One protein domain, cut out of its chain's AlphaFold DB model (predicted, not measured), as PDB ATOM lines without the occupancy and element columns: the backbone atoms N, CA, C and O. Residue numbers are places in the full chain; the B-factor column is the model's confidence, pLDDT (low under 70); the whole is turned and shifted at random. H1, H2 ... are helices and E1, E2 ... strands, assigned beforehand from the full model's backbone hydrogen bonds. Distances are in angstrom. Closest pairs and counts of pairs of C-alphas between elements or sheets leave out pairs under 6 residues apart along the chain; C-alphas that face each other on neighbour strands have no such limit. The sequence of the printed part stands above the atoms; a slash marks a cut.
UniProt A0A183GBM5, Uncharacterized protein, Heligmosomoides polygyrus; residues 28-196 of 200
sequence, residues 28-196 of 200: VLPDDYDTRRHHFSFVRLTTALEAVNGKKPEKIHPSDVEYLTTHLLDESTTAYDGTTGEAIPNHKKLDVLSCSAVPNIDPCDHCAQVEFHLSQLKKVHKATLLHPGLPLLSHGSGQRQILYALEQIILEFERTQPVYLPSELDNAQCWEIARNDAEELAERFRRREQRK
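Overview. This is residues 28 to 196 of the 200 residues of an uncharacterized protein of Heligmosomoides polygyrus (UniProt A0A183GBM5). Two small three-stranded sheets follow each other along the longest axis, each with a long helix crossing it: H5 runs over E1 and E6 of the first, where H2 stands up from the same face, and H4 runs over edge strand E5 of the second. H3 spans from one sheet to the other, while the loop 102 to 107 and the end of H5, residues 191 to 196, stick out. The printed part has 169 residues, in the order H1 E1 H2 H3 E2 E3 H4 E4 E5 E6 H5, and its class is mixed, helices and strands. The sheets, E1 - E6 - E2 and E3 - E4 - E5, are antiparallel; the whole is compact, with a radius of gyration of the C-alphas of 16.6 A and spans of 54 by 40 by 27 A.

Along the chain. Start the first sheet at C-alpha 40, (-27.541, 42.592, -19.108), where E1, residues 40 to 44, begins; its neighbour is E6, residues 153 to 158 and 16.6 A long, and the other neighbour of E6 is E2, residues 78 to 81. For the second sheet look at E3, residues 95 to 97, E4, 136 to 139, and E5, 146 to 149. The helices are H1, residues 33 to 36; H2, 45 to 53, 12.0 A; H3, 62 to 75, 19.9 A; H4, 109 to 124, 22.0 A; and H5, 171 to 196, 38.2 A, ending at C-alpha 196, (-43.772, 44.531, -37.992).

Arrangement. In the first sheet, find N 41 and O 157 of E1 and E6 at 2.8 A, and N 80 and O 154 of E2 and E6 at 2.8 A. E1, H2 H3, E2 form a split strand-helix-strand unit, two strands running the same way with E6 between them, and its crossover is right-handed. H5 runs across the strands, at 83 degrees to E1 on the local plane, at a height over the sheet of 9.3 A; H2 is over E1 on the same face, giving two layers, helices on one face of a sheet. H5 touches H2 with residues 182 to 190 alone, closest at the C-alphas of Val 52 and Ala 186, 4.7 A, at a steep tilt of 50 degrees, the same way. H2 and H3 touch, closest at the C-alphas of Leu 49 and Leu 68, 6.7 A, and are only just about perpendicular, at 73 degrees. H3 only grazes the first sheet with residues 72 to 75 and the second with residues 65 to 70; H1 only grazes the first. In the second sheet, N 97 and O 136 of E3 and E4 are 2.7 A apart, and N 137 and O 148 of the hairpin E4 and E5 are 2.8 A apart. H4 is over E5, its closest C-alphas being those of His 117 and Leu 147, 6.8 A, and it is apart from H5. Every O i to N i+4 pair is within hydrogen-bond range in H2, H3, H4 and H5; H1 is too short for one.

Size, cuts and confidence. The farthest C-alphas, those of Asn 104 and Pro 166, are 55.6 A apart. The printed part has no cut; the links E2 to E3, E3 to H4, H4 to E4 and E6 to H5 are long. Mean pLDDT of the printed part is 86.7, and residues 98 to 107 and 141 to 143 are under 70.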
ATOM      1  N   VAL A  28     -34.337  42.416  -4.432       88.44
ATOM      2  CA  VAL A  28     -33.238  41.452  -4.319       88.44
ATOM      3  C   VAL A  28     -32.843  41.031  -5.733       88.44
ATOM      4  O   VAL A  28     -33.669  40.543  -6.498       88.44
ATOM      5  N   LEU A  29     -31.590  41.295  -6.087       90.31
ATOM      6  CA  LEU A  29     -30.985  40.934  -7.368       90.31
ATOM      7  C   LEU A  29     -30.249  39.593  -7.223       90.31
ATOM      8  O   LEU A  29     -29.920  39.226  -6.094       90.31
ATOM      9  N   PRO A  30     -29.986  38.864  -8.323       92.12
ATOM     10  CA  PRO A  30     -29.210  37.628  -8.250       92.12
ATOM     11  C   PRO A  30     -27.782  37.887  -7.751       92.12
ATOM     12  O   PRO A  30     -27.217  38.957  -7.984       92.12
ATOM     13  N   ASP A  31     -27.178  36.885  -7.110       90.00
ATOM     14  CA  ASP A  31     -25.847  36.989  -6.488       90.00
ATOM     15  C   ASP A  31     -24.729  37.367  -7.476       90.00
ATOM     16  O   ASP A  31     -23.711  37.943  -7.095       90.00
ATOM     17  N   ASP A  32     -24.909  37.059  -8.761       90.38
ATOM     18  CA  ASP A  32     -23.968  37.358  -9.839       90.38
ATOM     19  C   ASP A  32     -24.247  38.702 -10.548       90.38
ATOM     20  O   ASP A  32     -23.579  39.026 -11.540       90.38
ATOM     21  N   TYR A  33     -25.179  39.518 -10.035       90.50
ATOM     22  CA  TYR A  33     -25.607  40.791 -10.631       90.50
ATOM     23  C   TYR A  33     -24.440  41.711 -10.995       90.50
ATOM     24  O   TYR A  33     -24.384  42.213 -12.119       90.50
ATOM     25  N   ASP A  34     -23.481  41.906 -10.084       88.19
ATOM     26  CA  ASP A  34     -22.350  42.817 -10.296       88.19
ATOM     27  C   ASP A  34     -21.504  42.425 -11.513       88.19
ATOM     28  O   ASP A  34     -20.968  43.289 -12.202       88.19
ATOM     29  N   THR A  35     -21.431  41.127 -11.818       89.25
ATOM     30  CA  THR A  35     -20.702  40.619 -12.986       89.25
ATOM     31  C   THR A  35     -21.527  40.719 -14.268       89.25
ATOM     32  O   THR A  35     -20.985  40.958 -15.349       89.25
ATOM     33  N   ARG A  36     -22.853  40.576 -14.162       90.88
ATOM     34  CA  ARG A  36     -23.762  40.499 -15.312       90.88
ATOM     35  C   ARG A  36     -24.308  41.840 -15.758       90.88
ATOM     36  O   ARG A  36     -24.589  41.988 -16.945       90.88
ATOM     37  N   ARG A  37     -24.393  42.843 -14.878       89.69
ATOM     38  CA  ARG A  37     -24.927  44.184 -15.197       89.69
ATOM     39  C   ARG A  37     -24.220  44.879 -16.362       89.69
ATOM     40  O   ARG A  37     -24.786  45.777 -16.981       89.69
ATOM     41  N   HIS A  38     -23.002  44.443 -16.685       90.69
ATOM     42  CA  HIS A  38     -22.262  44.913 -17.850       90.69
ATOM     43  C   HIS A  38     -22.865  44.469 -19.178       90.69
ATOM     44  O   HIS A  38     -22.815  45.217 -20.145       90.69
ATOM     45  N   HIS A  39     -23.433  43.267 -19.227       93.94
ATOM     46  CA  HIS A  39     -23.965  42.651 -20.443       93.94
ATOM     47  C   HIS A  39     -25.485  42.571 -20.445       93.94
ATOM     48  O   HIS A  39     -26.081  42.399 -21.503       93.94
ATOM     49  N   PHE A  40     -26.108  42.720 -19.280       94.88
ATOM     50  CA  PHE A  40     -27.541  42.592 -19.108       94.88
ATOM     51  C   PHE A  40     -28.128  43.804 -18.387       94.88
ATOM     52  O   PHE A  40     -27.507  44.396 -17.500       94.88
ATOM     53  N   SER A  41     -29.342  44.153 -18.787       93.88
ATOM     54  CA  SER A  41     -30.225  45.085 -18.099       93.88
ATOM     55  C   SER A  41     -31.161  44.309 -17.184       93.88
ATOM     56  O   SER A  41     -31.656  43.248 -17.572       93.88
ATOM     57  N   PHE A  42     -31.429  44.850 -15.996       94.12
ATOM     58  CA  PHE A  42     -32.313  44.237 -15.003       94.12
ATOM     59  C   PHE A  42     -33.474  45.184 -14.720       94.12
ATOM     60  O   PHE A  42     -33.306  46.222 -14.083       94.12
ATOM     61  N   VAL A  43     -34.664  44.838 -15.208       95.00
ATOM     62  CA  VAL A  43     -35.834  45.721 -15.183       95.00
ATOM     63  C   VAL A  43     -36.982  45.020 -14.479       95.00
ATOM     64  O   VAL A  43     -37.402  43.937 -14.879       95.00
ATOM     65  N   ARG A  44     -37.536  45.645 -13.436       95.56
ATOM     66  CA  ARG A  44     -38.766  45.152 -12.804       95.56
ATOM     67  C   ARG A  44     -39.898  45.113 -13.828       95.56
ATOM     68  O   ARG A  44     -40.071  46.070 -14.580       95.56
ATOM     69  N   LEU A  45     -40.706  44.058 -13.831       96.25
ATOM     70  CA  LEU A  45     -41.766  43.867 -14.823       96.25
ATOM     71  C   LEU A  45     -42.761  45.040 -14.861       96.25
ATOM     72  O   LEU A  45     -43.145  45.476 -15.941       96.25
ATOM     73  N   THR A  46     -43.128  45.629 -13.720       95.00
ATOM     74  CA  THR A  46     -43.987  46.828 -13.703       95.00
ATOM     75  C   THR A  46     -43.322  48.056 -14.330       95.00
ATOM     76  O   THR A  46     -43.978  48.792 -15.063       95.00
ATOM     77  N   THR A  47     -42.018  48.243 -14.120       94.69
ATOM     78  CA  THR A  47     -41.229  49.288 -14.790       94.69
ATOM     79  C   THR A  47     -41.123  49.027 -16.290       94.69
ATOM     80  O   THR A  47     -41.251  49.956 -17.079       94.69
ATOM     81  N   ALA A  48     -40.952  47.770 -16.702       95.94
ATOM     82  CA  ALA A  48     -40.940  47.384 -18.109       95.94
ATOM     83  C   ALA A  48     -42.289  47.666 -18.793       95.94
ATOM     84  O   ALA A  48     -42.318  48.234 -19.884       95.94
ATOM     85  N   LEU A  49     -43.405  47.335 -18.134       95.56
ATOM     86  CA  LEU A  49     -44.754  47.654 -18.610       95.56
ATOM     87  C   LEU A  49     -44.949  49.164 -18.790       95.56
ATOM     88  O   LEU A  49     -45.465  49.600 -19.821       95.56
ATOM     89  N   GLU A  50     -44.511  49.962 -17.815       95.19
ATOM     90  CA  GLU A  50     -44.581  51.421 -17.900       95.19
ATOM     91  C   GLU A  50     -43.708  51.976 -19.029       95.19
ATOM     92  O   GLU A  50     -44.179  52.804 -19.809       95.19
ATOM     93  N   ALA A  51     -42.474  51.487 -19.163       94.62
ATOM     94  CA  ALA A  51     -41.532  51.936 -20.181       94.62
ATOM     95  C   ALA A  51     -42.026  51.636 -21.603       94.62
ATOM     96  O   ALA A  51     -41.964  52.497 -22.481       94.62
ATOM     97  N   VAL A  52     -42.560  50.432 -21.832       94.12
ATOM     98  CA  VAL A  52     -43.031  50.003 -23.157       94.12
ATOM     99  C   VAL A  52     -44.366  50.656 -23.526       94.12
ATOM    100  O   VAL A  52     -44.565  51.015 -24.686       94.12
ATOM    101  N   ASN A  53     -45.280  50.839 -22.567       92.94
ATOM    102  CA  ASN A  53     -46.612  51.385 -22.848       92.94
ATOM    103  C   ASN A  53     -46.729  52.909 -22.645       92.94
ATOM    104  O   ASN A  53     -47.735  53.515 -23.022       92.94
ATOM    105  N   GLY A  54     -45.742  53.543 -22.007       92.00
ATOM    106  CA  GLY A  54     -45.742  54.975 -21.683       92.00
ATOM    107  C   GLY A  54     -46.807  55.393 -20.659       92.00
ATOM    108  O   GLY A  54     -47.152  56.573 -20.566       92.00
ATOM    109  N   LYS A  55     -47.379  54.438 -19.918       92.50
ATOM    110  CA  LYS A  55     -48.436  54.655 -18.922       92.50
ATOM    111  C   LYS A  55     -48.100  53.892 -17.653       92.50
ATOM    112  O   LYS A  55     -47.647  52.756 -17.729       92.50
ATOM    113  N   LYS A  56     -48.442  54.473 -16.501       90.88
ATOM    114  CA  LYS A  56     -48.396  53.760 -15.220       90.88
ATOM    115  C   LYS A  56     -49.161  52.430 -15.305       90.88
ATOM    116  O   LYS A  56     -50.230  52.436 -15.928       90.88
ATOM    117  N   PRO A  57     -48.678  51.344 -14.673       87.94
ATOM    118  CA  PRO A  57     -49.259  50.007 -14.802       87.94
ATOM    119  C   PRO A  57     -50.776  49.938 -14.579       87.94
ATOM    120  O   PRO A  57     -51.478  49.253 -15.312       87.94
ATOM    121  N   GLU A  58     -51.319  50.705 -13.636       87.19
ATOM    122  CA  GLU A  58     -52.749  50.693 -13.292       87.19
ATOM    123  C   GLU A  58     -53.631  51.405 -14.325       87.19
ATOM    124  O   GLU A  58     -54.854  51.296 -14.290       87.19
ATOM    125  N   LYS A  59     -53.021  52.174 -15.233       91.19
ATOM    126  CA  LYS A  59     -53.704  52.861 -16.339       91.19
ATOM    127  C   LYS A  59     -53.612  52.086 -17.653       91.19
ATOM    128  O   LYS A  59     -54.096  52.571 -18.680       91.19
ATOM    129  N   ILE A  60     -52.948  50.933 -17.649       89.94
ATOM    130  CA  ILE A  60     -52.850  50.042 -18.801       89.94
ATOM    131  C   ILE A  60     -54.138  49.222 -18.873       89.94
ATOM    132  O   ILE A  60     -54.651  48.765 -17.853       89.94
ATOM    133  N   HIS A  61     -54.692  49.059 -20.075       89.75
ATOM    134  CA  HIS A  61     -55.879  48.229 -20.241       89.75
ATOM    135  C   HIS A  61     -55.543  46.770 -19.873       89.75
ATOM    136  O   HIS A  61     -54.471  46.305 -20.258       89.75
ATOM    137  N   PRO A  62     -56.415  46.015 -19.177       87.38
ATOM    138  CA  PRO A  62     -56.082  44.665 -18.715       87.38
ATOM    139  C   PRO A  62     -55.585  43.714 -19.814       87.38
ATOM    140  O   PRO A  62     -54.615  42.994 -19.599       87.38
ATOM    141  N   SER A  63     -56.177  43.766 -21.014       87.56
ATOM    142  CA  SER A  63     -55.702  42.967 -22.158       87.56
ATOM    143  C   SER A  63     -54.288  43.345 -22.605       87.56
ATOM    144  O   SER A  63     -53.526  42.484 -23.033       87.56
ATOM    145  N   ASP A  64     -53.928  44.628 -22.506       90.44
ATOM    146  CA  ASP A  64     -52.591  45.106 -22.851       90.44
ATOM    147  C   ASP A  64     -51.590  44.692 -21.771       90.44
ATOM    148  O   ASP A  64     -50.461  44.348 -22.102       90.44
ATOM    149  N   VAL A  65     -51.991  44.671 -20.492       91.38
ATOM    150  CA  VAL A  65     -51.152  44.134 -19.407       91.38
ATOM    151  C   VAL A  65     -50.819  42.674 -19.683       91.38
ATOM    152  O   VAL A  65     -49.650  42.304 -19.625       91.38
ATOM    153  N   GLU A  66     -51.818  41.858 -20.013       91.19
ATOM    154  CA  GLU A  66     -51.631  40.436 -20.311       91.19
ATOM    155  C   GLU A  66     -50.725  40.219 -21.532       91.19
ATOM    156  O   GLU A  66     -49.723  39.500 -21.451       91.19
ATOM    157  N   TYR A  67     -51.025  40.906 -22.639       91.44
ATOM    158  CA  TYR A  67     -50.236  40.844 -23.868       91.44
ATOM    159  C   TYR A  67     -48.782  41.276 -23.637       91.44
ATOM    160  O   TYR A  67     -47.851  40.543 -23.977       91.44
ATOM    161  N   LEU A  68     -48.566  42.451 -23.036       93.88
ATOM    162  CA  LEU A  68     -47.226  42.991 -22.811       93.88
ATOM    163  C   LEU A  68     -46.438  42.144 -21.817       93.88
ATOM    164  O   LEU A  68     -45.258  41.907 -22.044       93.88
ATOM    165  N   THR A  69     -47.077  41.653 -20.754       95.00
ATOM    166  CA  THR A  69     -46.419  40.784 -19.769       95.00
ATOM    167  C   THR A  69     -45.924  39.501 -20.421       95.00
ATOM    168  O   THR A  69     -44.756  39.149 -20.270       95.00
ATOM    169  N   THR A  70     -46.772  38.850 -21.220       93.44
ATOM    170  CA  THR A  70     -46.402  37.637 -21.962       93.44
ATOM    171  C   THR A  70     -45.223  37.903 -22.899       93.44
ATOM    172  O   THR A  70     -44.257  37.143 -22.922       93.44
ATOM    173  N   HIS A  71     -45.253  39.017 -23.636       93.56
ATOM    174  CA  HIS A  71     -44.165  39.387 -24.541       93.56
ATOM    175  C   HIS A  71     -42.856  39.731 -23.828       93.56
ATOM    176  O   HIS A  71     -41.789  39.359 -24.311       93.56
ATOM    177  N   LEU A  72     -42.925  40.431 -22.697       96.12
ATOM    178  CA  LEU A  72     -41.756  40.781 -21.896       96.12
ATOM    179  C   LEU A  72     -41.089  39.535 -21.305       96.12
ATOM    180  O   LEU A  72     -39.866  39.434 -21.340       96.12
ATOM    181  N   LEU A  73     -41.881  38.572 -20.825       96.19
ATOM    182  CA  LEU A  73     -41.377  37.284 -20.344       96.19
ATOM    183  C   LEU A  73     -40.732  36.474 -21.476       96.19
ATOM    184  O   LEU A  73     -39.646  35.928 -21.298       96.19
ATOM    185  N   ASP A  74     -41.365  36.424 -22.649       94.88
ATOM    186  CA  ASP A  74     -40.838  35.689 -23.803       94.88
ATOM    187  C   ASP A  74     -39.512  36.278 -24.316       94.88
ATOM    188  O   ASP A  74     -38.574  35.533 -24.620       94.88
ATOM    189  N   GLU A  75     -39.403  37.609 -24.361       93.62
ATOM    190  CA  GLU A  75     -38.177  38.304 -24.766       93.62
ATOM    191  C   GLU A  75     -37.072  38.277 -23.704       93.62
ATOM    192  O   GLU A  75     -35.899  38.402 -24.062       93.62
ATOM    193  N   SER A  76     -37.412  38.134 -22.420       96.44
ATOM    194  CA  SER A  76     -36.392  38.084 -21.375       96.44
ATOM    195  C   SER A  76     -35.510  36.838 -21.497       96.44
ATOM    196  O   SER A  76     -35.936  35.751 -21.911       96.44
ATOM    197  N   THR A  77     -34.239  37.012 -21.143       96.25
ATOM    198  CA  THR A  77     -33.277  35.915 -21.020       96.25
ATOM    199  C   THR A  77     -33.628  35.079 -19.795       96.25
ATOM    200  O   THR A  77     -33.737  33.854 -19.871       96.25
ATOM    201  N   THR A  78     -33.855  35.770 -18.677       97.12
ATOM    202  CA  THR A  78     -34.163  35.196 -17.368       97.12
ATOM    203  C   THR A  78     -35.154  36.106 -16.640       97.12
ATOM    204  O   THR A  78     -35.162  37.316 -16.860       97.12
ATOM    205  N   ALA A  79     -35.955  35.541 -15.739       97.50
ATOM    206  CA  ALA A  79     -36.714  36.302 -14.752       97.50
ATOM    207  C   ALA A  79     -36.317  35.850 -13.344       97.50
ATOM    208  O   ALA A  79     -36.046  34.666 -13.139       97.50
ATOM    209  N   TYR A  80     -36.309  36.775 -12.392       96.94
ATOM    210  CA  TYR A  80     -35.922  36.548 -11.005       96.94
ATOM    211  C   TYR A  80     -37.027  36.982 -10.051       96.94
ATOM    212  O   TYR A  80     -37.782  37.919 -10.329       96.94
ATOM    213  N   ASP A  81     -37.089  36.305  -8.912       94.81
ATOM    214  CA  ASP A  81     -37.925  36.676  -7.784       94.81
ATOM    215  C   ASP A  81     -37.235  37.778  -6.968       94.81
ATOM    216  O   ASP A  81     -36.255  37.544  -6.273       94.81
ATOM    217  N   GLY A  82     -37.775  38.989  -6.998       92.62
ATOM    218  CA  GLY A  82     -37.270  40.158  -6.284       92.62
ATOM    219  C   GLY A  82     -37.349  40.073  -4.757       92.62
ATOM    220  O   GLY A  82     -36.861  40.985  -4.088       92.62
ATOM    221  N   THR A  83     -37.944  39.022  -4.179       90.94
ATOM    222  CA  THR A  83     -37.860  38.740  -2.735       90.94
ATOM    223  C   THR A  83     -36.649  37.895  -2.354       90.94
ATOM    224  O   THR A  83     -36.168  38.037  -1.230       90.94
ATOM    225  N   THR A  84     -36.162  37.034  -3.254       90.19
ATOM    226  CA  THR A  84     -35.103  36.051  -2.961       90.19
ATOM    227  C   THR A  84     -33.860  36.200  -3.836       90.19
ATOM    228  O   THR A  84     -32.807  35.705  -3.460       90.19
ATOM    229  N   GLY A  85     -33.955  36.878  -4.980       92.12
ATOM    230  CA  GLY A  85     -32.924  36.925  -6.020       92.12
ATOM    231  C   GLY A  85     -32.851  35.653  -6.872       92.12
ATOM    232  O   GLY A  85     -32.062  35.591  -7.813       92.12
ATOM    233  N   GLU A  86     -33.666  34.636  -6.576       95.00
ATOM    234  CA  GLU A  86     -33.617  33.350  -7.270       95.00
ATOM    235  C   GLU A  86     -34.228  33.438  -8.669       95.00
ATOM    236  O   GLU A  86     -35.232  34.117  -8.904       95.00
ATOM    237  N   ALA A  87     -33.636  32.710  -9.616       96.12
ATOM    238  CA  ALA A  87     -34.175  32.599 -10.964       96.12
ATOM    239  C   ALA A  87     -35.499  31.823 -10.957       96.12
ATOM    240  O   ALA A  87     -35.608  30.750 -10.363       96.12
ATOM    241  N   ILE A  88     -36.491  32.328 -11.688       95.50
ATOM    242  CA  ILE A  88     -37.796  31.692 -11.834       95.50
ATOM    243  C   ILE A  88     -37.714  30.666 -12.974       95.50
ATOM    244  O   ILE A  88     -37.593  31.038 -14.153       95.50
ATOM    245  N   PRO A  89     -37.779  29.358 -12.667       92.62
ATOM    246  CA  PRO A  89     -37.666  28.327 -13.684       92.62
ATOM    247  C   PRO A  89     -38.864  28.386 -14.632       92.62
ATOM    248  O   PRO A  89     -40.009  28.506 -14.204       92.62
ATOM    249  N   ASN A  90     -38.602  28.245 -15.934       91.62
ATOM    250  CA  ASN A  90     -39.626  28.307 -16.980       91.62
ATOM    251  C   ASN A  90     -40.479  29.592 -16.946       91.62
ATOM    252  O   ASN A  90     -41.658  29.532 -17.281       91.62
ATOM    253  N   HIS A  91     -39.900  30.748 -16.594       94.50
ATOM    254  CA  HIS A  91     -40.618  32.031 -16.520       94.50
ATOM    255  C   HIS A  91     -41.458  32.372 -17.769       94.50
ATOM    256  O   HIS A  91     -42.496  33.013 -17.659       94.50
ATOM    257  N   LYS A  92     -41.059  31.894 -18.956       94.69
ATOM    258  CA  LYS A  92     -41.800  32.071 -20.222       94.69
ATOM    259  C   LYS A  92     -43.151  31.346 -20.273       94.69
ATOM    260  O   LYS A  92     -43.925  31.572 -21.192       94.69
ATOM    261  N   LYS A  93     -43.408  30.438 -19.329       91.12
ATOM    262  CA  LYS A  93     -44.657  29.672 -19.191       91.12
ATOM    263  C   LYS A  93     -45.515  30.168 -18.025       91.12
ATOM    264  O   LYS A  93     -46.387  29.436 -17.572       91.12
ATOM    265  N   LEU A  94     -45.212  31.347 -17.483       91.25
ATOM    266  CA  LEU A  94     -46.046  31.957 -16.459       91.25
ATOM    267  C   LEU A  94     -47.330  32.481 -17.093       91.25
ATOM    268  O   LEU A  94     -47.282  33.268 -18.035       91.25
ATOM    269  N   ASP A  95     -48.460  32.071 -16.530       88.62
ATOM    270  CA  ASP A  95     -49.779  32.518 -16.956       88.62
ATOM    271  C   ASP A  95     -50.189  33.767 -16.176       88.62
ATOM    272  O   ASP A  95     -49.981  33.852 -14.959       88.62
ATOM    273  N   VAL A  96     -50.808  34.729 -16.861       87.94
ATOM    274  CA  VAL A  96     -51.356  35.934 -16.230       87.94
ATOM    275  C   VAL A  96     -52.697  35.587 -15.588       87.94
ATOM    276  O   VAL A  96     -53.702  35.356 -16.257       87.94
ATOM    277  N   LEU A  97     -52.721  35.569 -14.260       82.81
ATOM    278  CA  LEU A  97     -53.914  35.328 -13.467       82.81
ATOM    279  C   LEU A  97     -54.632  36.656 -13.201       82.81
ATOM    280  O   LEU A  97     -54.258  37.429 -12.313       82.81
ATOM    281  N   SER A  98     -55.688  36.918 -13.969       68.38
ATOM    282  CA  SER A  98     -56.558  38.075 -13.755       68.38
ATOM    283  C   SER A  98     -57.662  37.748 -12.748       68.38
ATOM    284  O   SER A  98     -58.544  36.934 -13.016       68.38
ATOM    285  N   CYS A  99     -57.640  38.405 -11.588       60.31
ATOM    286  CA  CYS A  99     -58.744  38.377 -10.629       60.31
ATOM    287  C   CYS A  99     -59.775  39.457 -10.970       60.31
ATOM    288  O   CYS A  99     -59.966  40.420 -10.231       60.31
ATOM    289  N   SER A 100     -60.463  39.310 -12.101       53.72
ATOM    290  CA  SER A 100     -61.667  40.089 -12.384       53.72
ATOM    291  C   SER A 100     -62.835  39.495 -11.595       53.72
ATOM    292  O   SER A 100     -63.633  38.709 -12.100       53.72
ATOM    293  N   ALA A 101     -62.921  39.836 -10.308       44.75
ATOM    294  CA  ALA A 101     -64.062  39.449  -9.490       44.75
ATOM    295  C   ALA A 101     -65.352  40.019 -10.105       44.75
ATOM    296  O   ALA A 101     -65.518  41.235 -10.218       44.75
ATOM    297  N   VAL A 102     -66.284  39.143 -10.490       43.72
ATOM    298  CA  VAL A 102     -67.677  39.550 -10.695       43.72
ATOM    299  C   VAL A 102     -68.229  39.868  -9.298       43.72
ATOM    300  O   VAL A 102     -68.202  38.974  -8.454       43.72
ATOM    301  N   PRO A 103     -68.727  41.088  -9.011       44.72
ATOM    302  CA  PRO A 103     -68.993  41.554  -7.640       44.72
ATOM    303  C   PRO A 103     -70.039  40.786  -6.806       44.72
ATOM    304  O   PRO A 103     -70.349  41.229  -5.710       44.72
ATOM    305  N   ASN A 104     -70.614  39.685  -7.295       47.00
ATOM    306  CA  ASN A 104     -71.780  39.015  -6.698       47.00
ATOM    307  C   ASN A 104     -71.713  37.475  -6.749       47.00
ATOM    308  O   ASN A 104     -72.750  36.813  -6.743       47.00
ATOM    309  N   ILE A 105     -70.520  36.890  -6.838       53.41
ATOM    310  CA  ILE A 105     -70.323  35.435  -6.758       53.41
ATOM    311  C   ILE A 105     -69.421  35.165  -5.555       53.41
ATOM    312  O   ILE A 105     -68.530  35.973  -5.284       53.41
ATOM    313  N   ASP A 106     -69.674  34.066  -4.833       54.03
ATOM    314  CA  ASP A 106     -68.785  33.565  -3.777       54.03
ATOM    315  C   ASP A 106     -67.316  33.703  -4.214       54.03
ATOM    316  O   ASP A 106     -67.016  33.443  -5.387       54.03
ATOM    317  N   PRO A 107     -66.400  34.146  -3.327       58.88
ATOM    318  CA  PRO A 107     -65.012  34.364  -3.707       58.88
ATOM    319  C   PRO A 107     -64.481  33.072  -4.316       58.88
ATOM    320  O   PRO A 107     -64.436  32.036  -3.654       58.88
ATOM    321  N   CYS A 108     -64.138  33.115  -5.604       70.62
ATOM    322  CA  CYS A 108     -63.613  31.932  -6.258       70.62
ATOM    323  C   CYS A 108     -62.295  31.541  -5.575       70.62
ATOM    324  O   CYS A 108     -61.565  32.410  -5.083       70.62
ATOM    325  N   ASP A 109     -61.966  30.247  -5.566       71.88
ATOM    326  CA  ASP A 109     -60.748  29.737  -4.918       71.88
ATOM    327  C   ASP A 109     -59.480  30.496  -5.359       71.88
ATOM    328  O   ASP A 109     -58.548  30.670  -4.575       71.88
ATOM    329  N   HIS A 110     -59.470  31.021  -6.590       72.69
ATOM    330  CA  HIS A 110     -58.397  31.861  -7.119       72.69
ATOM    331  C   HIS A 110     -58.254  33.190  -6.364       72.69
ATOM    332  O   HIS A 110     -57.141  33.555  -5.990       72.69
ATOM    333  N   CYS A 111     -59.350  33.904  -6.087       75.94
ATOM    334  CA  CYS A 111     -59.307  35.162  -5.333       75.94
ATOM    335  C   CYS A 111     -58.761  34.946  -3.914       75.94
ATOM    336  O   CYS A 111     -57.920  35.718  -3.456       75.94
ATOM    337  N   ALA A 112     -59.167  33.861  -3.247       79.19
ATOM    338  CA  ALA A 112     -58.656  33.519  -1.920       79.19
ATOM    339  C   ALA A 112     -57.145  33.209  -1.939       79.19
ATOM    340  O   ALA A 112     -56.412  33.617  -1.035       79.19
ATOM    341  N   GLN A 113     -56.655  32.522  -2.977       78.62
ATOM    342  CA  GLN A 113     -55.224  32.248  -3.146       78.62
ATOM    343  C   GLN A 113     -54.412  33.521  -3.411       78.62
ATOM    344  O   GLN A 113     -53.328  33.678  -2.846       78.62
ATOM    345  N   VAL A 114     -54.946  34.449  -4.210       81.50
ATOM    346  CA  VAL A 114     -54.337  35.765  -4.444       81.50
ATOM    347  C   VAL A 114     -54.223  36.548  -3.142       81.50
ATOM    348  O   VAL A 114     -53.123  36.956  -2.772       81.50
ATOM    349  N   GLU A 115     -55.317  36.695  -2.394       83.75
ATOM    350  CA  GLU A 115     -55.294  37.384  -1.099       83.75
ATOM    351  C   GLU A 115     -54.311  36.734  -0.124       83.75
ATOM    352  O   GLU A 115     -53.539  37.427   0.549       83.75
ATOM    353  N   PHE A 116     -54.289  35.399  -0.074       85.06
ATOM    354  CA  PHE A 116     -53.342  34.666   0.750       85.06
ATOM    355  C   PHE A 116     -51.898  34.982   0.351       85.06
ATOM    356  O   PHE A 116     -51.114  35.357   1.226       85.06
ATOM    357  N   HIS A 117     -51.552  34.897  -0.935       86.38
ATOM    358  CA  HIS A 117     -50.205  35.182  -1.430       86.38
ATOM    359  C   HIS A 117     -49.768  36.618  -1.111       86.38
ATOM    360  O   HIS A 117     -48.715  36.820  -0.502       86.38
ATOM    361  N   LEU A 118     -50.615  37.611  -1.404       86.38
ATOM    362  CA  LEU A 118     -50.354  39.012  -1.062       86.38
ATOM    363  C   LEU A 118     -50.147  39.196   0.451       86.38
ATOM    364  O   LEU A 118     -49.258  39.931   0.893       86.38
ATOM    365  N   SER A 119     -50.926  38.483   1.270       86.06
ATOM    366  CA  SER A 119     -50.754  38.496   2.722       86.06
ATOM    367  C   SER A 119     -49.425  37.874   3.165       86.06
ATOM    368  O   SER A 119     -48.827  38.366   4.123       86.06
ATOM    369  N   GLN A 120     -48.941  36.830   2.482       86.56
ATOM    370  CA  GLN A 120     -47.657  36.190   2.783       86.56
ATOM    371  C   GLN A 120     -46.486  37.103   2.431       86.56
ATOM    372  O   GLN A 120     -45.610  37.283   3.276       86.56
ATOM    373  N   LEU A 121     -46.513  37.770   1.270       86.12
ATOM    374  CA  LEU A 121     -45.501  38.772   0.906       86.12
ATOM    375  C   LEU A 121     -45.359  39.841   1.999       86.12
ATOM    376  O   LEU A 121     -44.257  40.139   2.466       86.12
ATOM    377  N   LYS A 122     -46.489  40.348   2.499       87.19
ATOM    378  CA  LYS A 122     -46.504  41.327   3.591       87.19
ATOM    379  C   LYS A 122     -46.047  40.742   4.932       87.19
ATOM    380  O   LYS A 122     -45.344  41.408   5.691       87.19
ATOM    381  N   LYS A 123     -46.469  39.525   5.286       87.44
ATOM    382  CA  LYS A 123     -46.173  38.924   6.599       87.44
ATOM    383  C   LYS A 123     -44.722  38.464   6.708       87.44
ATOM    384  O   LYS A 123     -44.085  38.786   7.717       87.44
ATOM    385  N   VAL A 124     -44.236  37.754   5.692       84.31
ATOM    386  CA  VAL A 124     -42.918  37.108   5.645       84.31
ATOM    387  C   VAL A 124     -41.848  38.104   5.213       84.31
ATOM    388  O   VAL A 124     -40.935  38.383   5.984       84.31
ATOM    389  N   HIS A 125     -42.007  38.716   4.037       81.25
ATOM    390  CA  HIS A 125     -40.977  39.575   3.436       81.25
ATOM    391  C   HIS A 125     -41.121  41.055   3.802       81.25
ATOM    392  O   HIS A 125     -40.313  41.875   3.382       81.25
ATOM    393  N   LYS A 126     -42.163  41.421   4.569       85.44
ATOM    394  CA  LYS A 126     -42.530  42.824   4.851       85.44
ATOM    395  C   LYS A 126     -42.697  43.657   3.575       85.44
ATOM    396  O   LYS A 126     -42.601  44.882   3.622       85.44
ATOM    397  N   ALA A 127     -42.980  42.987   2.457       86.62
ATOM    398  CA  ALA A 127     -43.097  43.620   1.160       86.62
ATOM    399  C   ALA A 127     -44.332  44.518   1.113       86.62
ATOM    400  O   ALA A 127     -45.417  44.145   1.574       86.62
ATOM    401  N   THR A 128     -44.152  45.713   0.553       84.75
ATOM    402  CA  THR A 128     -45.243  46.644   0.261       84.75
ATOM    403  C   THR A 128     -45.316  46.842  -1.241       84.75
ATOM    404  O   THR A 128     -44.401  47.395  -1.840       84.75
ATOM    405  N   LEU A 129     -46.412  46.372  -1.830       85.75
ATOM    406  CA  LEU A 129     -46.708  46.518  -3.249       85.75
ATOM    407  C   LEU A 129     -47.245  47.922  -3.533       85.75
ATOM    408  O   LEU A 129     -48.143  48.398  -2.832       85.75
ATOM    409  N   LEU A 130     -46.706  48.571  -4.560       88.44
ATOM    410  CA  LEU A 130     -47.181  49.847  -5.092       88.44
ATOM    411  C   LEU A 130     -48.468  49.672  -5.909       88.44
ATOM    412  O   LEU A 130     -49.301  50.573  -5.953       88.44
ATOM    413  N   HIS A 131     -48.639  48.505  -6.521       86.88
ATOM    414  CA  HIS A 131     -49.685  48.177  -7.475       86.88
ATOM    415  C   HIS A 131     -50.374  46.838  -7.130       86.88
ATOM    416  O   HIS A 131     -50.457  45.943  -7.974       86.88
ATOM    417  N   PRO A 132     -50.932  46.676  -5.911       83.62
ATOM    418  CA  PRO A 132     -51.506  45.404  -5.458       83.62
ATOM    419  C   PRO A 132     -52.750  44.954  -6.243       83.62
ATOM    420  O   PRO A 132     -53.187  43.822  -6.080       83.62
ATOM    421  N   GLY A 133     -53.342  45.839  -7.056       83.50
ATOM    422  CA  GLY A 133     -54.500  45.539  -7.905       83.50
ATOM    423  C   GLY A 133     -54.150  45.022  -9.305       83.50
ATOM    424  O   GLY A 133     -55.061  44.784 -10.094       83.50
ATOM    425  N   LEU A 134     -52.863  44.890  -9.641       88.00
ATOM    426  CA  LEU A 134     -52.438  44.261 -10.893       88.00
ATOM    427  C   LEU A 134     -52.661  42.740 -10.844       88.00
ATOM    428  O   LEU A 134     -52.670  42.162  -9.754       88.00
ATOM    429  N   PRO A 135     -52.822  42.078 -12.007       89.06
ATOM    430  CA  PRO A 135     -52.907  40.623 -12.052       89.06
ATOM    431  C   PRO A 135     -51.640  39.979 -11.478       89.06
ATOM    432  O   PRO A 135     -50.568  40.584 -11.468       89.06
ATOM    433  N   LEU A 136     -51.756  38.737 -11.017       91.56
ATOM    434  CA  LEU A 136     -50.595  37.947 -10.608       91.56
ATOM    435  C   LEU A 136     -50.090  37.105 -11.778       91.56
ATOM    436  O   LEU A 136     -50.822  36.831 -12.724       91.56
ATOM    437  N   LEU A 137     -48.844  36.657 -11.697       91.94
ATOM    438  CA  LEU A 137     -48.343  35.562 -12.517       91.94
ATOM    439  C   LEU A 137     -48.488  34.253 -11.771       91.94
ATOM    440  O   LEU A 137     -48.343  34.212 -10.548       91.94
ATOM    441  N   SER A 138     -48.729  33.180 -12.512       90.25
ATOM    442  CA  SER A 138     -48.846  31.861 -11.925       90.25
ATOM    443  C   SER A 138     -48.125  30.777 -12.709       90.25
ATOM    444  O   SER A 138     -48.011  30.841 -13.930       90.25
ATOM    445  N   HIS A 139     -47.643  29.770 -11.985       86.06
ATOM    446  CA  HIS A 139     -47.107  28.539 -12.551       86.06
ATOM    447  C   HIS A 139     -47.771  27.336 -11.887       86.06
ATOM    448  O   HIS A 139     -47.832  27.253 -10.660       86.06
ATOM    449  N   GLY A 140     -48.203  26.371 -12.695       78.75
ATOM    450  CA  GLY A 140     -48.836  25.144 -12.222       78.75
ATOM    451  C   GLY A 140     -50.348  25.291 -12.058       78.75
ATOM    452  O   GLY A 140     -50.943  26.282 -12.464       78.75
ATOM    453  N   SER A 141     -50.984  24.270 -11.484       67.94
ATOM    454  CA  SER A 141     -52.445  24.185 -11.382       67.94
ATOM    455  C   SER A 141     -52.899  23.680 -10.013       67.94
ATOM    456  O   SER A 141     -52.281  22.773  -9.442       67.94
ATOM    457  N   GLY A 142     -54.023  24.202  -9.518       67.19
ATOM    458  CA  GLY A 142     -54.645  23.759  -8.267       67.19
ATOM    459  C   GLY A 142     -53.787  24.070  -7.036       67.19
ATOM    460  O   GLY A 142     -53.209  25.143  -6.927       67.19
ATOM    461  N   GLN A 143     -53.659  23.121  -6.103       64.12
ATOM    462  CA  GLN A 143     -52.948  23.327  -4.825       64.12
ATOM    463  C   GLN A 143     -51.420  23.483  -4.939       64.12
ATOM    464  O   GLN A 143     -50.756  23.735  -3.938       64.12
ATOM    465  N   ARG A 144     -50.842  23.297  -6.132       70.69
ATOM    466  CA  ARG A 144     -49.402  23.469  -6.393       70.69
ATOM    467  C   ARG A 144     -49.101  24.728  -7.208       70.69
ATOM    468  O   ARG A 144     -48.020  24.826  -7.780       70.69
ATOM    469  N   GLN A 145     -50.062  25.646  -7.296       80.88
ATOM    470  CA  GLN A 145     -49.881  26.897  -8.011       80.88
ATOM    471  C   GLN A 145     -48.916  27.800  -7.241       80.88
ATOM    472  O   GLN A 145     -49.133  28.119  -6.072       80.88
ATOM    473  N   ILE A 146     -47.836  28.197  -7.906       87.38
ATOM    474  CA  ILE A 146     -46.943  29.247  -7.422       87.38
ATOM    475  C   ILE A 146     -47.466  30.560  -7.984       87.38
ATOM    476  O   ILE A 146     -47.796  30.624  -9.166       87.38
ATOM    477  N   LEU A 147     -47.552  31.581  -7.137       90.75
ATOM    478  CA  LEU A 147     -48.018  32.912  -7.498       90.75
ATOM    479  C   LEU A 147     -46.882  33.919  -7.339       90.75
ATOM    480  O   LEU A 147     -46.059  33.776  -6.437       90.75
ATOM    481  N   TYR A 148     -46.876  34.935  -8.196       92.81
ATOM    482  CA  TYR A 148     -45.961  36.067  -8.119       92.81
ATOM    483  C   TYR A 148     -46.707  37.367  -8.412       92.81
ATOM    484  O   TYR A 148     -47.454  37.459  -9.387       92.81
ATOM    485  N   ALA A 149     -46.472  38.407  -7.613       93.44
ATOM    486  CA  ALA A 149     -46.885  39.760  -7.986       93.44
ATOM    487  C   ALA A 149     -46.026  40.283  -9.144       93.44
ATOM    488  O   ALA A 149     -44.832  40.000  -9.195       93.44
ATOM    489  N   LEU A 150     -46.579  41.106 -10.045       94.31
ATOM    490  CA  LEU A 150     -45.769  41.660 -11.145       94.31
ATOM    491  C   LEU A 150     -44.573  42.468 -10.620       94.31
ATOM    492  O   LEU A 150     -43.495  42.442 -11.198       94.31
ATOM    493  N   GLU A 151     -44.741  43.161  -9.493       92.69
ATOM    494  CA  GLU A 151     -43.663  43.929  -8.854       92.69
ATOM    495  C   GLU A 151     -42.551  43.060  -8.265       92.69
ATOM    496  O   GLU A 151     -41.449  43.554  -8.038       92.69
ATOM    497  N   GLN A 152     -42.839  41.784  -8.010       94.19
ATOM    498  CA  GLN A 152     -41.864  40.808  -7.545       94.19
ATOM    499  C   GLN A 152     -40.979  40.322  -8.694       94.19
ATOM    500  O   GLN A 152     -39.907  39.805  -8.437       94.19
ATOM    501  N   ILE A 153     -41.373  40.492  -9.955       96.38
ATOM    502  CA  ILE A 153     -40.613  39.959 -11.086       96.38
ATOM    503  C   ILE A 153     -39.563  40.963 -11.553       96.38
ATOM    504  O   ILE A 153     -39.893  42.086 -11.946       96.38
ATOM    505  N   ILE A 154     -38.302  40.536 -11.585       97.00
ATOM    506  CA  ILE A 154     -37.198  41.260 -12.224       97.00
ATOM    507  C   ILE A 154     -36.821  40.517 -13.501       97.00
ATOM    508  O   ILE A 154     -36.486  39.338 -13.462       97.00
ATOM    509  N   LEU A 155     -36.883  41.199 -14.637       97.56
ATOM    510  CA  LEU A 155     -36.553  40.652 -15.945       97.56
ATOM    511  C   LEU A 155     -35.130  41.016 -16.334       97.56
ATOM    512  O   LEU A 155     -34.694  42.152 -16.152       97.56
ATOM    513  N   GLU A 156     -34.443  40.061 -16.936       96.88
ATOM    514  CA  GLU A 156     -33.120  40.243 -17.504       96.88
ATOM    515  C   GLU A 156     -33.185  40.270 -19.023       96.88
ATOM    516  O   GLU A 156     -33.730  39.363 -19.658       96.88
ATOM    517  N   PHE A 157     -32.568  41.290 -19.604       96.00
ATOM    518  CA  PHE A 157     -32.454  41.460 -21.044       96.00
ATOM    519  C   PHE A 157     -30.992  41.641 -21.421       96.00
ATOM    520  O   PHE A 157     -30.290  42.439 -20.808       96.00
ATOM    521  N   GLU A 158     -30.529  40.940 -22.453       94.88
ATOM    522  CA  GLU A 158     -29.201  41.200 -23.021       94.88
ATOM    523  C   GLU A 158     -29.134  42.642 -23.533       94.88
ATOM    524  O   GLU A 158     -30.060  43.083 -24.209       94.88
ATOM    525  N   ARG A 159     -28.076  43.385 -23.206       91.38
ATOM    526  CA  ARG A 159     -27.857  44.746 -23.703       91.38
ATOM    527  C   ARG A 159     -27.435  44.715 -25.162       91.38
ATOM    528  O   ARG A 159     -26.703  43.838 -25.607       91.38
ATOM    529  N   THR A 160     -27.813  45.750 -25.895       87.19
ATOM    530  CA  THR A 160     -27.368  45.949 -27.280       87.19
ATOM    531  C   THR A 160     -25.860  46.209 -27.343       87.19
ATOM    532  O   THR A 160     -25.201  45.826 -28.309       87.19
ATOM    533  N   GLN A 161     -25.315  46.878 -26.322       86.50
ATOM    534  CA  GLN A 161     -23.885  47.106 -26.141       86.50
ATOM    535  C   GLN A 161     -23.516  46.964 -24.659       86.50
ATOM    536  O   GLN A 161     -24.283  47.417 -23.806       86.50
ATOM    537  N   PRO A 162     -22.354  46.374 -24.331       88.00
ATOM    538  CA  PRO A 162     -21.911  46.292 -22.948       88.00
ATOM    539  C   PRO A 162     -21.681  47.674 -22.321       88.00
ATOM    540  O   PRO A 162     -21.141  48.571 -22.969       88.00
ATOM    541  N   VAL A 163     -22.027  47.820 -21.041       86.31
ATOM    542  CA  VAL A 163     -21.792  49.037 -20.250       86.31
ATOM    543  C   VAL A 163     -20.813  48.725 -19.123       86.31
ATOM    544  O   VAL A 163     -21.113  47.967 -18.202       86.31
ATOM    545  N   TYR A 164     -19.625  49.325 -19.164       85.19
ATOM    546  CA  TYR A 164     -18.622  49.146 -18.114       85.19
ATOM    547  C   TYR A 164     -18.908  50.090 -16.950       85.19
ATOM    548  O   TYR A 164     -18.694  51.297 -17.036       85.19
ATOM    549  N   LEU A 165     -19.423  49.514 -15.870       81.19
ATOM    550  CA  LEU A 165     -19.781  50.214 -14.646       81.19
ATOM    551  C   LEU A 165     -18.683  50.028 -13.588       81.19
ATOM    552  O   LEU A 165     -18.029  48.984 -13.571       81.19
ATOM    553  N   PRO A 166     -18.478  50.999 -12.686       82.12
ATOM    554  CA  PRO A 166     -17.623  50.806 -11.519       82.12
ATOM    555  C   PRO A 166     -18.078  49.612 -10.667       82.12
ATOM    556  O   PRO A 166     -19.239  49.200 -10.729       82.12
ATOM    557  N   SER A 167     -17.174  49.055  -9.856       78.56
ATOM    558  CA  SER A 167     -17.500  47.975  -8.911       78.56
ATOM    559  C   SER A 167     -18.482  48.440  -7.835       78.56
ATOM    560  O   SER A 167     -19.408  47.711  -7.493       78.56
ATOM    561  N   GLU A 168     -18.316  49.674  -7.365       82.38
ATOM    562  CA  GLU A 168     -19.189  50.316  -6.388       82.38
ATOM    563  C   GLU A 168     -20.016  51.401  -7.071       82.38
ATOM    564  O   GLU A 168     -19.472  52.276  -7.744       82.38
ATOM    565  N   LEU A 169     -21.332  51.326  -6.894       81.19
ATOM    566  CA  LEU A 169     -22.276  52.311  -7.403       81.19
ATOM    567  C   LEU A 169     -22.879  53.066  -6.228       81.19
ATOM    568  O   LEU A 169     -23.339  52.459  -5.257       81.19
ATOM    569  N   ASP A 170     -22.911  54.389  -6.326       86.94
ATOM    570  CA  ASP A 170     -23.740  55.180  -5.431       86.94
ATOM    571  C   ASP A 170     -25.225  55.089  -5.832       86.94
ATOM    572  O   ASP A 170     -25.603  54.573  -6.889       86.94
ATOM    573  N   ASN A 171     -26.103  55.603  -4.969       81.00
ATOM    574  CA  ASN A 171     -27.540  55.554  -5.220       81.00
ATOM    575  C   ASN A 171     -27.942  56.284  -6.510       81.00
ATOM    576  O   ASN A 171     -28.846  55.821  -7.201       81.00
ATOM    577  N   ALA A 172     -27.313  57.417  -6.835       85.00
ATOM    578  CA  ALA A 172     -27.657  58.192  -8.024       85.00
ATOM    579  C   ALA A 172     -27.289  57.425  -9.301       85.00
ATOM    580  O   ALA A 172     -28.086  57.376 -10.238       85.00
ATOM    581  N   GLN A 173     -26.138  56.756  -9.296       86.75
ATOM    582  CA  GLN A 173     -25.701  55.888 -10.383       86.75
ATOM    583  C   GLN A 173     -26.636  54.687 -10.553       86.75
ATOM    584  O   GLN A 173     -27.040  54.388 -11.676       86.75
ATOM    585  N   CYS A 174     -27.057  54.039  -9.461       82.81
ATOM    586  CA  CYS A 174     -28.052  52.960  -9.514       82.81
ATOM    587  C   CYS A 174     -29.367  53.417 -10.167       82.81
ATOM    588  O   CYS A 174     -29.921  52.709 -11.010       82.81
ATOM    589  N   TRP A 175     -29.853  54.613  -9.818       84.06
ATOM    590  CA  TRP A 175     -31.054  55.192 -10.426       84.06
ATOM    591  C   TRP A 175     -30.880  55.485 -11.915       84.06
ATOM    592  O   TRP A 175     -31.782  55.209 -12.706       84.06
ATOM    593  N   GLU A 176     -29.732  56.030 -12.306       87.69
ATOM    594  CA  GLU A 176     -29.429  56.318 -13.704       87.69
ATOM    595  C   GLU A 176     -29.361  55.041 -14.547       87.69
ATOM    596  O   GLU A 176     -29.958  54.990 -15.621       87.69
ATOM    597  N   ILE A 177     -28.721  53.986 -14.037       87.44
ATOM    598  CA  ILE A 177     -28.660  52.680 -14.707       87.44
ATOM    599  C   ILE A 177     -30.063  52.104 -14.890       87.44
ATOM    600  O   ILE A 177     -30.419  51.722 -16.002       87.44
ATOM    601  N   ALA A 178     -30.881  52.089 -13.834       87.38
ATOM    602  CA  ALA A 178     -32.242  51.565 -13.908       87.38
ATOM    603  C   ALA A 178     -33.107  52.331 -14.926       87.38
ATOM    604  O   ALA A 178     -33.890  51.727 -15.662       87.38
ATOM    605  N   ARG A 179     -32.947  53.660 -15.005       89.81
ATOM    606  CA  ARG A 179     -33.619  54.484 -16.019       89.81
ATOM    607  C   ARG A 179     -33.149  54.122 -17.428       89.81
ATOM    608  O   ARG A 179     -33.985  53.894 -18.297       89.81
ATOM    609  N   ASN A 180     -31.838  54.044 -17.644       91.44
ATOM    610  CA  ASN A 180     -31.268  53.730 -18.954       91.44
ATOM    611  C   ASN A 180     -31.681  52.324 -19.423       91.44
ATOM    612  O   ASN A 180     -31.988  52.135 -20.596       91.44
ATOM    613  N   ASP A 181     -31.759  51.357 -18.505       92.75
ATOM    614  CA  ASP A 181     -32.245  50.002 -18.782       92.75
ATOM    615  C   ASP A 181     -33.707  50.000 -19.252       92.75
ATOM    616  O   ASP A 181     -34.059  49.319 -20.218       92.75
ATOM    617  N   ALA A 182     -34.564  50.798 -18.610       92.69
ATOM    618  CA  ALA A 182     -35.956  50.957 -19.021       92.69
ATOM    619  C   ALA A 182     -36.084  51.655 -20.391       92.69
ATOM    620  O   ALA A 182     -36.897  51.245 -21.223       92.69
ATOM    621  N   GLU A 183     -35.270  52.680 -20.654       93.44
ATOM    622  CA  GLU A 183     -35.239  53.391 -21.939       93.44
ATOM    623  C   GLU A 183     -34.755  52.492 -23.086       93.44
ATOM    624  O   GLU A 183     -35.363  52.479 -24.162       93.44
ATOM    625  N   GLU A 184     -33.706  51.693 -22.860       93.25
ATOM    626  CA  GLU A 184     -33.210  50.718 -23.834       93.25
ATOM    627  C   GLU A 184     -34.288  49.676 -24.173       93.25
ATOM    628  O   GLU A 184     -34.519  49.365 -25.349       93.25
ATOM    629  N   LEU A 185     -35.000  49.175 -23.159       94.00
ATOM    630  CA  LEU A 185     -36.103  48.239 -23.350       94.00
ATOM    631  C   LEU A 185     -37.246  48.859 -24.170       94.00
ATOM    632  O   LEU A 185     -37.735  48.244 -25.122       94.00
ATOM    633  N   ALA A 186     -37.643  50.094 -23.862       93.25
ATOM    634  CA  ALA A 186     -38.671  50.804 -24.620       93.25
ATOM    635  C   ALA A 186     -38.265  51.009 -26.094       93.25
ATOM    636  O   ALA A 186     -39.077  50.823 -27.008       93.25
ATOM    637  N   GLU A 187     -36.997  51.348 -26.352       92.75
ATOM    638  CA  GLU A 187     -36.434  51.460 -27.703       92.75
ATOM    639  C   GLU A 187     -36.491  50.136 -28.466       92.75
ATOM    640  O   GLU A 187     -36.909  50.113 -29.629       92.75
ATOM    641  N   ARG A 188     -36.123  49.028 -27.815       90.62
ATOM    642  CA  ARG A 188     -36.193  47.684 -28.401       90.62
ATOM    643  C   ARG A 188     -37.602  47.352 -28.875       90.62
ATOM    644  O   ARG A 188     -37.785  46.991 -30.042       90.62
ATOM    645  N   PHE A 189     -38.592  47.525 -28.004       89.19
ATOM    646  CA  PHE A 189     -39.988  47.232 -28.327       89.19
ATOM    647  C   PHE A 189     -40.513  48.134 -29.445       89.19
ATOM    648  O   PHE A 189     -41.132  47.654 -30.398       89.19
ATOM    649  N   ARG A 190     -40.189  49.431 -29.413       89.56
ATOM    650  CA  ARG A 190     -40.584  50.361 -30.477       89.56
ATOM    651  C   ARG A 190     -40.001  49.975 -31.837       89.56
ATOM    652  O   ARG A 190     -40.730  49.993 -32.830       89.56
ATOM    653  N   ARG A 191     -38.719  49.596 -31.905       87.62
ATOM    654  CA  ARG A 191     -38.088  49.118 -33.151       87.62
ATOM    655  C   ARG A 191     -38.741  47.837 -33.663       87.62
ATOM    656  O   ARG A 191     -38.930  47.693 -34.871       87.62
ATOM    657  N   ARG A 192     -39.106  46.913 -32.768       85.25
ATOM    658  CA  ARG A 192     -39.820  45.679 -33.131       85.25
ATOM    659  C   ARG A 192     -41.171  45.991 -33.772       85.25
ATOM    660  O   ARG A 192     -41.462  45.476 -34.849       85.25
ATOM    661  N   GLU A 193     -41.960  46.867 -33.159       83.50
ATOM    662  CA  GLU A 193     -43.256  47.287 -33.700       83.50
ATOM    663  C   GLU A 193     -43.123  48.008 -35.049       83.50
ATOM    664  O   GLU A 193     -43.917  47.776 -35.960       83.50
ATOM    665  N   GLN A 194     -42.076  48.816 -35.235       83.94
ATOM    666  CA  GLN A 194     -41.777  49.422 -36.537       83.94
ATOM    667  C   GLN A 194     -41.472  48.371 -37.612       83.94
ATOM    668  O   GLN A 194     -42.036  48.455 -38.701       83.94
ATOM    669  N   ARG A 195     -40.653  47.353 -37.310       85.00
ATOM    670  CA  ARG A 195     -40.334  46.261 -38.253       85.00
ATOM    671  C   ARG A 195     -41.552  45.412 -38.619       85.00
ATOM    672  O   ARG A 195     -41.643  44.950 -39.748       85.00
ATOM    673  N   LYS A 196     -42.498  45.212 -37.691       81.44
ATOM    674  CA  LYS A 196     -43.772  44.531 -37.992       81.44
ATOM    675  C   LYS A 196     -44.621  45.327 -38.989       81.44
ATOM    676  O   LYS A 196     -45.271  44.734 -39.841       81.44
TER     677      LYS A 196